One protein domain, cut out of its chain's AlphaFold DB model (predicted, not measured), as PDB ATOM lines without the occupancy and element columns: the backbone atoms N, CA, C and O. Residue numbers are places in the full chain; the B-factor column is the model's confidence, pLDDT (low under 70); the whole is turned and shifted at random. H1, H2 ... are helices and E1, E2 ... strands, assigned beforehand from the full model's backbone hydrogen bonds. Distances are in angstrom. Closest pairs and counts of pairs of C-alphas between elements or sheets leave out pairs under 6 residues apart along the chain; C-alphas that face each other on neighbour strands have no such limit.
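What this domain is: This is residues 539 to 623 of the 1080 residues of an uncharacterized protein of Mytilus galloprovincialis (UniProt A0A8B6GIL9). This domain has little regular structure: two small lobes on a long link, the first with strands E1 and E2, H1 and H2, the second with hairpin E3 and E4 and H3. The 85 printed residues, 32 in named elements, run E1 H1 E2 H2 E3 E4 H3, class mixed, both sheets antiparallel. The whole is loose, radius of gyration of the C-alphas 16.4 A, spanning 50 by 29 by 18 A.

How they stand to each other: Start at E1, residues 540 to 542, antiparallel to E2, 568 to 570; N 541 and O 569, 2.8 A, are within hydrogen-bond range. The closest C-alphas of E1 and H1, residues 551 to 557, are 540 and 554, 7.0 A; of E1 and H2, residues 571 to 576, 540 and 571, 5.2 A. Next, E3, residues 597 to 599, and E4, 604 to 606, form a hairpin; N 606 and O 597, 2.8 A, are within hydrogen-bond range. H3, residues 608 to 614, comes closest to E3 at C-alphas 608 and 597, 6.8 A. Every O i to N i+4 pair is within range in H1 and H2; in H3, 1 of 3, with 2 of 4 O i to N i+3.

Where its parts are: Find C-alpha 540 at (109.701, 65.254, 23.229), where E1 begins; H3, 10.7 A long, ends at C-alpha 614, (74.286, 59.665, 11.404).

The domain as a whole: The printed part has no cut; the link H2 to E3 is long, and residues 576 to 587 are among those under pLDDT 70.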
ATOM      1  N   VAL A 539     112.675  67.457  21.423       81.50
ATOM      2  CA  VAL A 539     113.162  66.112  21.786       81.50
ATOM      3  C   VAL A 539     112.002  65.256  22.312       81.50
ATOM      4  O   VAL A 539     112.108  64.041  22.463       81.50
ATOM      5  N   THR A 540     110.860  65.882  22.602       80.62
ATOM      6  CA  THR A 540     109.701  65.254  23.229       80.62
ATOM      7  C   THR A 540     108.417  65.776  22.588       80.62
ATOM      8  O   THR A 540     108.295  66.972  22.341       80.62
ATOM      9  N   ARG A 541     107.437  64.905  22.340       84.62
ATOM     10  CA  ARG A 541     106.072  65.268  21.942       84.62
ATOM     11  C   ARG A 541     105.104  64.890  23.061       84.62
ATOM     12  O   ARG A 541     105.166  63.784  23.591       84.62
ATOM     13  N   CYS A 542     104.188  65.781  23.417       79.69
ATOM     14  CA  CYS A 542     103.086  65.465  24.319       79.69
ATOM     15  C   CYS A 542     102.000  64.680  23.564       79.69
ATOM     16  O   CYS A 542     101.502  65.155  22.544       79.69
ATOM     17  N   THR A 543     101.601  63.497  24.046       69.94
ATOM     18  CA  THR A 543     100.568  62.682  23.373       69.94
ATOM     19  C   THR A 543      99.152  63.223  23.571       69.94
ATOM     20  O   THR A 543      98.262  62.868  22.809       69.94
ATOM     21  N   GLU A 544      98.933  64.069  24.582       69.56
ATOM     22  CA  GLU A 544      97.602  64.571  24.971       69.56
ATOM     23  C   GLU A 544      97.329  66.004  24.487       69.56
ATOM     24  O   GLU A 544      96.214  66.302  24.068       69.56
ATOM     25  N   CYS A 545      98.343  66.877  24.462       73.38
ATOM     26  CA  CYS A 545      98.259  68.192  23.809       73.38
ATOM     27  C   CYS A 545      98.697  68.180  22.339       73.38
ATOM     28  O   CYS A 545      98.577  69.205  21.681       73.38
ATOM     29  N   GLU A 546      99.271  67.083  21.841       71.12
ATOM     30  CA  GLU A 546      99.825  66.944  20.482       71.12
ATOM     31  C   GLU A 546     101.061  67.832  20.154       71.12
ATOM     32  O   GLU A 546     101.690  67.632  19.110       71.12
ATOM     33  N   VAL A 547     101.446  68.736  21.069       79.81
ATOM     34  CA  VAL A 547     102.551  69.720  21.001       79.81
ATOM     35  C   VAL A 547     103.952  69.090  21.067       79.81
ATOM     36  O   VAL A 547     104.189  68.156  21.838       79.81
ATOM     37  N   PHE A 548     104.903  69.669  20.326       82.62
ATOM     38  CA  PHE A 548     106.333  69.340  20.364       82.62
ATOM     39  C   PHE A 548     107.104  70.272  21.318       82.62
ATOM     40  O   PHE A 548     106.856  71.476  21.364       82.62
ATOM     41  N   LEU A 549     108.044  69.714  22.087       84.81
ATOM     42  CA  LEU A 549     108.711  70.349  23.227       84.81
ATOM     43  C   LEU A 549     110.235  70.118  23.204       84.81
ATOM     44  O   LEU A 549     110.715  68.991  23.043       84.81
ATOM     45  N   CYS A 550     111.011  71.185  23.418       86.94
ATOM     46  CA  CYS A 550     112.437  71.098  23.750       86.94
ATOM     47  C   CYS A 550     112.630  70.677  25.227       86.94
ATOM     48  O   CYS A 550     111.670  70.738  26.005       86.94
ATOM     49  N   PRO A 551     113.850  70.299  25.661       84.69
ATOM     50  CA  PRO A 551     114.093  69.813  27.024       84.69
ATOM     51  C   PRO A 551     113.660  70.769  28.150       84.69
ATOM     52  O   PRO A 551     113.183  70.306  29.185       84.69
ATOM     53  N   GLU A 552     113.765  72.091  27.968       82.12
ATOM     54  CA  GLU A 552     113.299  73.055  28.980       82.12
ATOM     55  C   GLU A 552     111.774  73.230  28.974       82.12
ATOM     56  O   GLU A 552     111.156  73.312  30.039       82.12
ATOM     57  N   CYS A 553     111.144  73.199  27.796       84.38
ATOM     58  CA  CYS A 553     109.689  73.253  27.691       84.38
ATOM     59  C   CYS A 553     109.026  71.980  28.240       84.38
ATOM     60  O   CYS A 553     108.009  72.089  28.917       84.38
ATOM     61  N   ASP A 554     109.617  70.793  28.058       83.00
ATOM     62  CA  ASP A 554     109.140  69.550  28.688       83.00
ATOM     63  C   ASP A 554     109.266  69.597  30.224       83.00
ATOM     64  O   ASP A 554     108.300  69.320  30.942       83.00
ATOM     65  N   LYS A 555     110.409  70.065  30.754       82.69
ATOM     66  CA  LYS A 555     110.583  70.306  32.201       82.69
ATOM     67  C   LYS A 555     109.533  71.264  32.769       82.69
ATOM     68  O   LYS A 555     109.166  71.109  33.935       82.69
ATOM     69  N   HIS A 556     109.071  72.249  31.996       81.69
ATOM     70  CA  HIS A 556     107.994  73.147  32.414       81.69
ATOM     71  C   HIS A 556     106.612  72.482  32.274       81.69
ATOM     72  O   HIS A 556     105.822  72.518  33.218       81.69
ATOM     73  N   HIS A 557     106.344  71.797  31.159       81.50
ATOM     74  CA  HIS A 557     105.085  71.097  30.875       81.50
ATOM     75  C   HIS A 557     104.751  70.059  31.958       81.50
ATOM     76  O   HIS A 557     103.637  70.050  32.478       81.50
ATOM     77  N   ARG A 558     105.735  69.261  32.400       80.69
ATOM     78  CA  ARG A 558     105.572  68.285  33.498       80.69
ATOM     79  C   ARG A 558     105.367  68.916  34.884       80.69
ATOM     80  O   ARG A 558     104.939  68.225  35.807       80.69
ATOM     81  N   LYS A 559     105.693  70.202  35.069       78.06
ATOM     82  CA  LYS A 559     105.559  70.925  36.353       78.06
ATOM     83  C   LYS A 559     104.295  71.785  36.429       78.06
ATOM     84  O   LYS A 559     103.749  71.951  37.520       78.06
ATOM     85  N   ALA A 560     103.838  72.338  35.308       80.81
ATOM     86  CA  ALA A 560     102.667  73.205  35.258       80.81
ATOM     87  C   ALA A 560     101.384  72.439  35.628       80.81
ATOM     88  O   ALA A 560     101.142  71.330  35.156       80.81
ATOM     89  N   ARG A 561     100.536  73.037  36.482       74.50
ATOM     90  CA  ARG A 561      99.381  72.352  37.105       74.50
ATOM     91  C   ARG A 561      98.420  71.703  36.104       74.50
ATOM     92  O   ARG A 561      97.894  70.639  36.403       74.50
ATOM     93  N   LEU A 562      98.204  72.337  34.951       68.44
ATOM     94  CA  LEU A 562      97.267  71.872  33.923       68.44
ATOM     95  C   LEU A 562      97.819  70.723  33.066       68.44
ATOM     96  O   LEU A 562      97.031  69.982  32.498       68.44
ATOM     97  N   SER A 563      99.143  70.563  32.984       76.38
ATOM     98  CA  SER A 563      99.808  69.601  32.092       76.38
ATOM     99  C   SER A 563     100.677  68.560  32.804       76.38
ATOM    100  O   SER A 563     101.178  67.638  32.170       76.38
ATOM    101  N   LYS A 564     100.796  68.645  34.135       72.06
ATOM    102  CA  LYS A 564     101.495  67.681  35.004       72.06
ATOM    103  C   LYS A 564     101.060  66.220  34.798       72.06
ATOM    104  O   LYS A 564     101.831  65.310  35.091       72.06
ATOM    105  N   HIS A 565      99.827  66.001  34.343       64.88
ATOM    106  CA  HIS A 565      99.252  64.673  34.129       64.88
ATOM    107  C   HIS A 565      99.431  64.141  32.700       64.88
ATOM    108  O   HIS A 565      99.256  62.941  32.497       64.88
ATOM    109  N   HIS A 566      99.810  64.994  31.742       75.75
ATOM    110  CA  HIS A 566      99.974  64.585  30.352       75.75
ATOM    111  C   HIS A 566     101.190  63.679  30.166       75.75
ATOM    112  O   HIS A 566     102.241  63.910  30.769       75.75
ATOM    113  N   LYS A 567     101.082  62.696  29.270       71.00
ATOM    114  CA  LYS A 567     102.184  61.805  28.883       71.00
ATOM    115  C   LYS A 567     103.043  62.388  27.744       71.00
ATOM    116  O   LYS A 567     102.530  62.616  26.647       71.00
ATOM    117  N   PRO A 568     104.359  62.597  27.948       76.69
ATOM    118  CA  PRO A 568     105.274  63.002  26.880       76.69
ATOM    119  C   PRO A 568     106.166  61.830  26.430       76.69
ATOM    120  O   PRO A 568     106.796  61.171  27.262       76.69
ATOM    121  N   ILE A 569     106.240  61.598  25.117       78.44
ATOM    122  CA  ILE A 569     107.059  60.573  24.439       78.44
ATOM    123  C   ILE A 569     108.251  61.238  23.728       78.44
ATOM    124  O   ILE A 569     108.145  62.392  23.322       78.44
ATOM    125  N   SER A 570     109.388  60.552  23.560       80.44
ATOM    126  CA  SER A 570     110.502  61.096  22.763       80.44
ATOM    127  C   SER A 570     110.110  61.241  21.281       80.44
ATOM    128  O   SER A 570     109.240  60.517  20.792       80.44
ATOM    129  N   THR A 571     110.743  62.153  20.539       76.69
ATOM    130  CA  THR A 571     110.519  62.264  19.082       76.69
ATOM    131  C   THR A 571     111.032  61.036  18.319       76.69
ATOM    132  O   THR A 571     110.460  60.666  17.294       76.69
ATOM    133  N   GLU A 572     112.039  60.329  18.840       75.25
ATOM    134  CA  GLU A 572     112.536  59.077  18.256       75.25
ATOM    135  C   GLU A 572     111.530  57.923  18.430       75.25
ATOM    136  O   GLU A 572     111.204  57.226  17.470       75.25
ATOM    137  N   ASP A 573     110.969  57.751  19.629       72.25
ATOM    138  CA  ASP A 573     110.005  56.683  19.918       72.25
ATOM    139  C   ASP A 573     108.624  56.993  19.336       72.25
ATOM    140  O   ASP A 573     107.951  56.089  18.842       72.25
ATOM    141  N   PHE A 574     108.244  58.275  19.258       70.94
ATOM    142  CA  PHE A 574     107.105  58.714  18.451       70.94
ATOM    143  C   PHE A 574     107.267  58.284  16.988       70.94
ATOM    144  O   PHE A 574     106.323  57.777  16.379       70.94
ATOM    145  N   ASN A 575     108.477  58.393  16.430       72.31
ATOM    146  CA  ASN A 575     108.762  57.914  15.082       72.31
ATOM    147  C   ASN A 575     108.733  56.377  14.950       72.31
ATOM    148  O   ASN A 575     108.393  55.892  13.869       72.31
ATOM    149  N   LYS A 576     108.923  55.612  16.033       68.25
ATOM    150  CA  LYS A 576     108.744  54.143  16.069       68.25
ATOM    151  C   LYS A 576     107.283  53.686  16.244       68.25
ATOM    152  O   LYS A 576     107.019  52.489  16.122       68.25
ATOM    153  N   LEU A 577     106.331  54.592  16.508       68.00
ATOM    154  CA  LEU A 577     104.913  54.226  16.648       68.00
ATOM    155  C   LEU A 577     104.266  53.800  15.310       68.00
ATOM    156  O   LEU A 577     104.570  54.397  14.266       68.00
ATOM    157  N   PRO A 578     103.310  52.846  15.347       69.69
ATOM    158  CA  PRO A 578     102.474  52.461  14.210       69.69
ATOM    159  C   PRO A 578     101.846  53.638  13.451       69.69
ATOM    160  O   PRO A 578     101.399  54.635  14.026       69.69
ATOM    161  N   VAL A 579     101.766  53.503  12.125       69.56
ATOM    162  CA  VAL A 579     101.374  54.591  11.210       69.56
ATOM    163  C   VAL A 579      99.926  55.055  11.419       69.56
ATOM    164  O   VAL A 579      99.631  56.229  11.197       69.56
ATOM    165  N   PHE A 580      99.022  54.178  11.868       65.19
ATOM    166  CA  PHE A 580      97.630  54.551  12.146       65.19
ATOM    167  C   PHE A 580      97.528  55.505  13.354       65.19
ATOM    168  O   PHE A 580      96.840  56.522  13.272       65.19
ATOM    169  N   MET A 581      98.297  55.255  14.423       66.44
ATOM    170  CA  MET A 581      98.347  56.095  15.630       66.44
ATOM    171  C   MET A 581      98.742  57.540  15.298       66.44
ATOM    172  O   MET A 581      98.139  58.482  15.807       66.44
ATOM    173  N   LYS A 582      99.689  57.721  14.368       65.25
ATOM    174  CA  LYS A 582     100.138  59.035  13.870       65.25
ATOM    175  C   LYS A 582      99.092  59.781  13.022       65.25
ATOM    176  O   LYS A 582      99.264  60.970  12.775       65.25
ATOM    177  N   LYS A 583      98.037  59.107  12.542       62.94
ATOM    178  CA  LYS A 583      96.998  59.666  11.647       62.94
ATOM    179  C   LYS A 583      95.675  60.007  12.351       62.94
ATOM    180  O   LYS A 583      94.842  60.704  11.754       62.94
ATOM    181  N   ILE A 584      95.482  59.510  13.577       62.38
ATOM    182  CA  ILE A 584      94.308  59.756  14.425       62.38
ATOM    183  C   ILE A 584      94.514  61.069  15.185       62.38
ATOM    184  O   ILE A 584      95.292  61.128  16.136       62.38
ATOM    185  N   SER A 585      93.794  62.105  14.755       62.81
ATOM    186  CA  SER A 585      93.706  63.408  15.417       62.81
ATOM    187  C   SER A 585      92.667  63.392  16.541       62.81
ATOM    188  O   SER A 585      91.636  62.729  16.431       62.81
ATOM    189  N   SER A 586      92.873  64.200  17.582       62.78
ATOM    190  CA  SER A 586      91.867  64.462  18.633       62.78
ATOM    191  C   SER A 586      90.609  65.217  18.145       62.78
ATOM    192  O   SER A 586      89.641  65.386  18.892       62.78
ATOM    193  N   GLN A 587      90.612  65.677  16.889       67.69
ATOM    194  CA  GLN A 587      89.596  66.539  16.280       67.69
ATOM    195  C   GLN A 587      89.109  65.979  14.932       67.69
ATOM    196  O   GLN A 587      89.860  65.332  14.193       67.69
ATOM    197  N   CYS A 588      87.840  66.247  14.622       70.69
ATOM    198  CA  CYS A 588      87.139  65.856  13.403       70.69
ATOM    199  C   CYS A 588      87.600  66.693  12.203       70.69
ATOM    200  O   CYS A 588      87.474  67.913  12.218       70.69
ATOM    201  N   LYS A 589      88.075  66.037  11.138       68.75
ATOM    202  CA  LYS A 589      88.656  66.704   9.956       68.75
ATOM    203  C   LYS A 589      87.629  67.503   9.136       68.75
ATOM    204  O   LYS A 589      87.987  68.529   8.576       68.75
ATOM    205  N   ASP A 590      86.363  67.085   9.136       71.75
ATOM    206  CA  ASP A 590      85.264  67.759   8.423       71.75
ATOM    207  C   ASP A 590      84.828  69.086   9.073       71.75
ATOM    208  O   ASP A 590      84.331  69.975   8.388       71.75
ATOM    209  N   HIS A 591      84.953  69.197  10.402       72.81
ATOM    210  CA  HIS A 591      84.305  70.256  11.199       72.81
ATOM    211  C   HIS A 591      85.259  70.982  12.166       72.81
ATOM    212  O   HIS A 591      84.841  71.898  12.866       72.81
ATOM    213  N   ASN A 592      86.516  70.539  12.264       69.50
ATOM    214  CA  ASN A 592      87.553  71.001  13.197       69.50
ATOM    215  C   ASN A 592      87.131  71.068  14.686       69.50
ATOM    216  O   ASN A 592      87.662  71.849  15.470       69.50
ATOM    217  N   MET A 593      86.162  70.233  15.077       67.12
ATOM    218  CA  MET A 593      85.635  70.109  16.443       67.12
ATOM    219  C   MET A 593      86.119  68.811  17.092       67.12
ATOM    220  O   MET A 593      86.343  67.815  16.399       67.12
ATOM    221  N   ARG A 594      86.244  68.787  18.424       68.88
ATOM    222  CA  ARG A 594      86.615  67.573  19.174       68.88
ATOM    223  C   ARG A 594      85.606  66.441  18.964       68.88
ATOM    224  O   ARG A 594      84.422  66.672  18.716       68.88
ATOM    225  N   PHE A 595      86.095  65.208  19.062       73.38
ATOM    226  CA  PHE A 595      85.234  64.035  19.144       73.38
ATOM    227  C   PHE A 595      84.671  63.916  20.566       73.38
ATOM    228  O   PHE A 595      85.430  63.852  21.529       73.38
ATOM    229  N   GLU A 596      83.345  63.900  20.684       72.56
ATOM    230  CA  GLU A 596      82.613  63.915  21.966       72.56
ATOM    231  C   GLU A 596      81.503  62.853  22.010       72.56
ATOM    232  O   GLU A 596      81.020  62.489  23.079       72.56
ATOM    233  N   LEU A 597      81.134  62.313  20.847       77.94
ATOM    234  CA  LEU A 597      80.100  61.304  20.655       77.94
ATOM    235  C   LEU A 597      80.673  60.090  19.913       77.94
ATOM    236  O   LEU A 597      81.737  60.158  19.291       77.94
ATOM    237  N   TYR A 598      79.944  58.982  19.931       75.81
ATOM    238  CA  TYR A 598      80.282  57.752  19.227       75.81
ATOM    239  C   TYR A 598      79.046  57.127  18.584       75.81
ATOM    240  O   TYR A 598      77.985  57.057  19.199       75.81
ATOM    241  N   CYS A 599      79.199  56.635  17.356       78.00
ATOM    242  CA  CYS A 599      78.165  55.924  16.616       78.00
ATOM    243  C   CYS A 599      78.485  54.416  16.595       78.00
ATOM    244  O   CYS A 599      79.361  54.013  15.827       78.00
ATOM    245  N   PRO A 600      77.793  53.561  17.379       66.75
ATOM    246  CA  PRO A 600      78.058  52.120  17.415       66.75
ATOM    247  C   PRO A 600      77.804  51.423  16.077       66.75
ATOM    248  O   PRO A 600      78.565  50.541  15.699       66.75
ATOM    249  N   PHE A 601      76.783  51.856  15.328       66.06
ATOM    250  CA  PHE A 601      76.377  51.231  14.063       66.06
ATOM    251  C   PHE A 601      77.442  51.349  12.959       66.06
ATOM    252  O   PHE A 601      77.685  50.399  12.224       66.06
ATOM    253  N   HIS A 602      78.102  52.508  12.857       67.00
ATOM    254  CA  HIS A 602      79.222  52.737  11.928       67.00
ATOM    255  C   HIS A 602      80.595  52.543  12.597       67.00
ATOM    256  O   HIS A 602      81.634  52.718  11.963       67.00
ATOM    257  N   ALA A 603      80.586  52.223  13.892       62.47
ATOM    258  CA  ALA A 603      81.734  52.096  14.769       62.47
ATOM    259  C   ALA A 603      82.764  53.246  14.630       62.47
ATOM    260  O   ALA A 603      83.960  53.016  14.414       62.47
ATOM    261  N   CYS A 604      82.311  54.502  14.730       67.00
ATOM    262  CA  CYS A 604      83.152  55.689  14.524       67.00
ATOM    263  C   CYS A 604      82.941  56.805  15.573       67.00
ATOM    264  O   CYS A 604      81.818  57.013  16.047       67.00
ATOM    265  N   PRO A 605      84.004  57.552  15.942       71.19
ATOM    266  CA  PRO A 605      83.883  58.746  16.773       71.19
ATOM    267  C   PRO A 605      83.260  59.904  15.979       71.19
ATOM    268  O   PRO A 605      83.494  60.067  14.782       71.19
ATOM    269  N   CYS A 606      82.472  60.729  16.658       76.69
ATOM    270  CA  CYS A 606      81.700  61.831  16.093       76.69
ATOM    271  C   CYS A 606      81.934  63.117  16.899       76.69
ATOM    272  O   CYS A 606      81.959  63.097  18.130       76.69
ATOM    273  N   CYS A 607      82.075  64.257  16.219       79.62
ATOM    274  CA  CYS A 607      81.820  65.545  16.865       79.62
ATOM    275  C   CYS A 607      80.304  65.813  16.883       79.62
ATOM    276  O   CYS A 607      79.540  65.148  16.175       79.62
ATOM    277  N   VAL A 608      79.861  66.820  17.638       75.69
ATOM    278  CA  VAL A 608      78.436  67.197  17.744       75.69
ATOM    279  C   VAL A 608      77.790  67.476  16.372       75.69
ATOM    280  O   VAL A 608      76.620  67.167  16.162       75.69
ATOM    281  N   GLN A 609      78.554  67.972  15.390       75.56
ATOM    282  CA  GLN A 609      78.065  68.220  14.024       75.56
ATOM    283  C   GLN A 609      78.029  66.964  13.125       75.56
ATOM    284  O   GLN A 609      77.271  66.929  12.157       75.56
ATOM    285  N   CYS A 610      78.753  65.886  13.450       76.56
ATOM    286  CA  CYS A 610      78.664  64.628  12.693       76.56
ATOM    287  C   CYS A 610      77.309  63.917  12.863       76.56
ATOM    288  O   CYS A 610      76.945  63.107  12.013       76.56
ATOM    289  N   VAL A 611      76.535  64.237  13.909       70.31
ATOM    290  CA  VAL A 611      75.221  63.626  14.187       70.31
ATOM    291  C   VAL A 611      74.257  63.771  13.002       70.31
ATOM    292  O   VAL A 611      73.524  62.833  12.692       70.31
ATOM    293  N   TYR A 612      74.322  64.879  12.253       73.50
ATOM    294  CA  TYR A 612      73.521  65.082  11.038       73.50
ATOM    295  C   TYR A 612      73.802  64.037   9.941       73.50
ATOM    296  O   TYR A 612      72.881  63.643   9.229       73.50
ATOM    297  N   LYS A 613      75.036  63.517   9.838       71.06
ATOM    298  CA  LYS A 613      75.387  62.417   8.917       71.06
ATOM    299  C   LYS A 613      74.945  61.039   9.439       71.06
ATOM    300  O   LYS A 613      74.839  60.099   8.659       71.06
ATOM    301  N   HIS A 614      74.646  60.920  10.735       70.06
ATOM    302  CA  HIS A 614      74.286  59.665  11.404       70.06
ATOM    303  C   HIS A 614      72.818  59.585  11.866       70.06
ATOM    304  O   HIS A 614      72.482  58.668  12.608       70.06
ATOM    305  N   GLN A 615      71.919  60.449  11.379       66.38
ATOM    306  CA  GLN A 615      70.490  60.502  11.767       66.38
ATOM    307  C   GLN A 615      69.717  59.167  11.689       66.38
ATOM    308  O   GLN A 615      68.692  59.016  12.346       66.38
ATOM    309  N   LYS A 616      70.184  58.192  10.898       64.88
ATOM    310  CA  LYS A 616      69.590  56.843  10.805       64.88
ATOM    311  C   LYS A 616      70.059  55.873  11.908       64.88
ATOM    312  O   LYS A 616      69.596  54.739  11.946       64.88
ATOM    313  N   CYS A 617      70.975  56.290  12.782       74.00
ATOM    314  CA  CYS A 617      71.548  55.478  13.858       74.00
ATOM    315  C   CYS A 617      70.870  55.843  15.184       74.00
ATOM    316  O   CYS A 617      71.020  56.964  15.661       74.00
ATOM    317  N   GLN A 618      70.137  54.907  15.785       57.12
ATOM    318  CA  GLN A 618      69.237  55.197  16.912       57.12
ATOM    319  C   GLN A 618      69.908  55.219  18.303       57.12
ATOM    320  O   GLN A 618      69.216  55.406  19.296       57.12
ATOM    321  N   ASP A 619      71.230  55.036  18.390       67.12
ATOM    322  CA  ASP A 619      71.944  54.808  19.660       67.12
ATOM    323  C   ASP A 619      73.345  55.466  19.679       67.12
ATOM    324  O   ASP A 619      74.368  54.800  19.816       67.12
ATOM    325  N   ILE A 620      73.415  56.785  19.449       76.19
ATOM    326  CA  ILE A 620      74.671  57.561  19.522       76.19
ATOM    327  C   ILE A 620      74.979  57.883  20.992       76.19
ATOM    328  O   ILE A 620      74.165  58.508  21.669       76.19
ATOM    329  N   LYS A 621      76.163  57.488  21.476       75.31
ATOM    330  CA  LYS A 621      76.554  57.568  22.899       75.31
ATOM    331  C   LYS A 621      77.624  58.631  23.149       75.31
ATOM    332  O   LYS A 621      78.380  58.933  22.222       75.31
ATOM    333  N   PRO A 622      77.743  59.179  24.371       78.06
ATOM    334  CA  PRO A 622      78.895  59.989  24.749       78.06
ATOM    335  C   PRO A 622      80.191  59.181  24.616       78.06
ATOM    336  O   PRO A 622      80.268  58.020  25.018       78.06
ATOM    337  N   LEU A 623      81.230  59.792  24.047       72.75
ATOM    338  CA  LEU A 623      82.520  59.126  23.849       72.75
ATOM    339  C   LEU A 623      83.226  58.854  25.193       72.75
ATOM    340  O   LEU A 623      83.935  57.857  25.323       72.75
TER     341      LEU A 623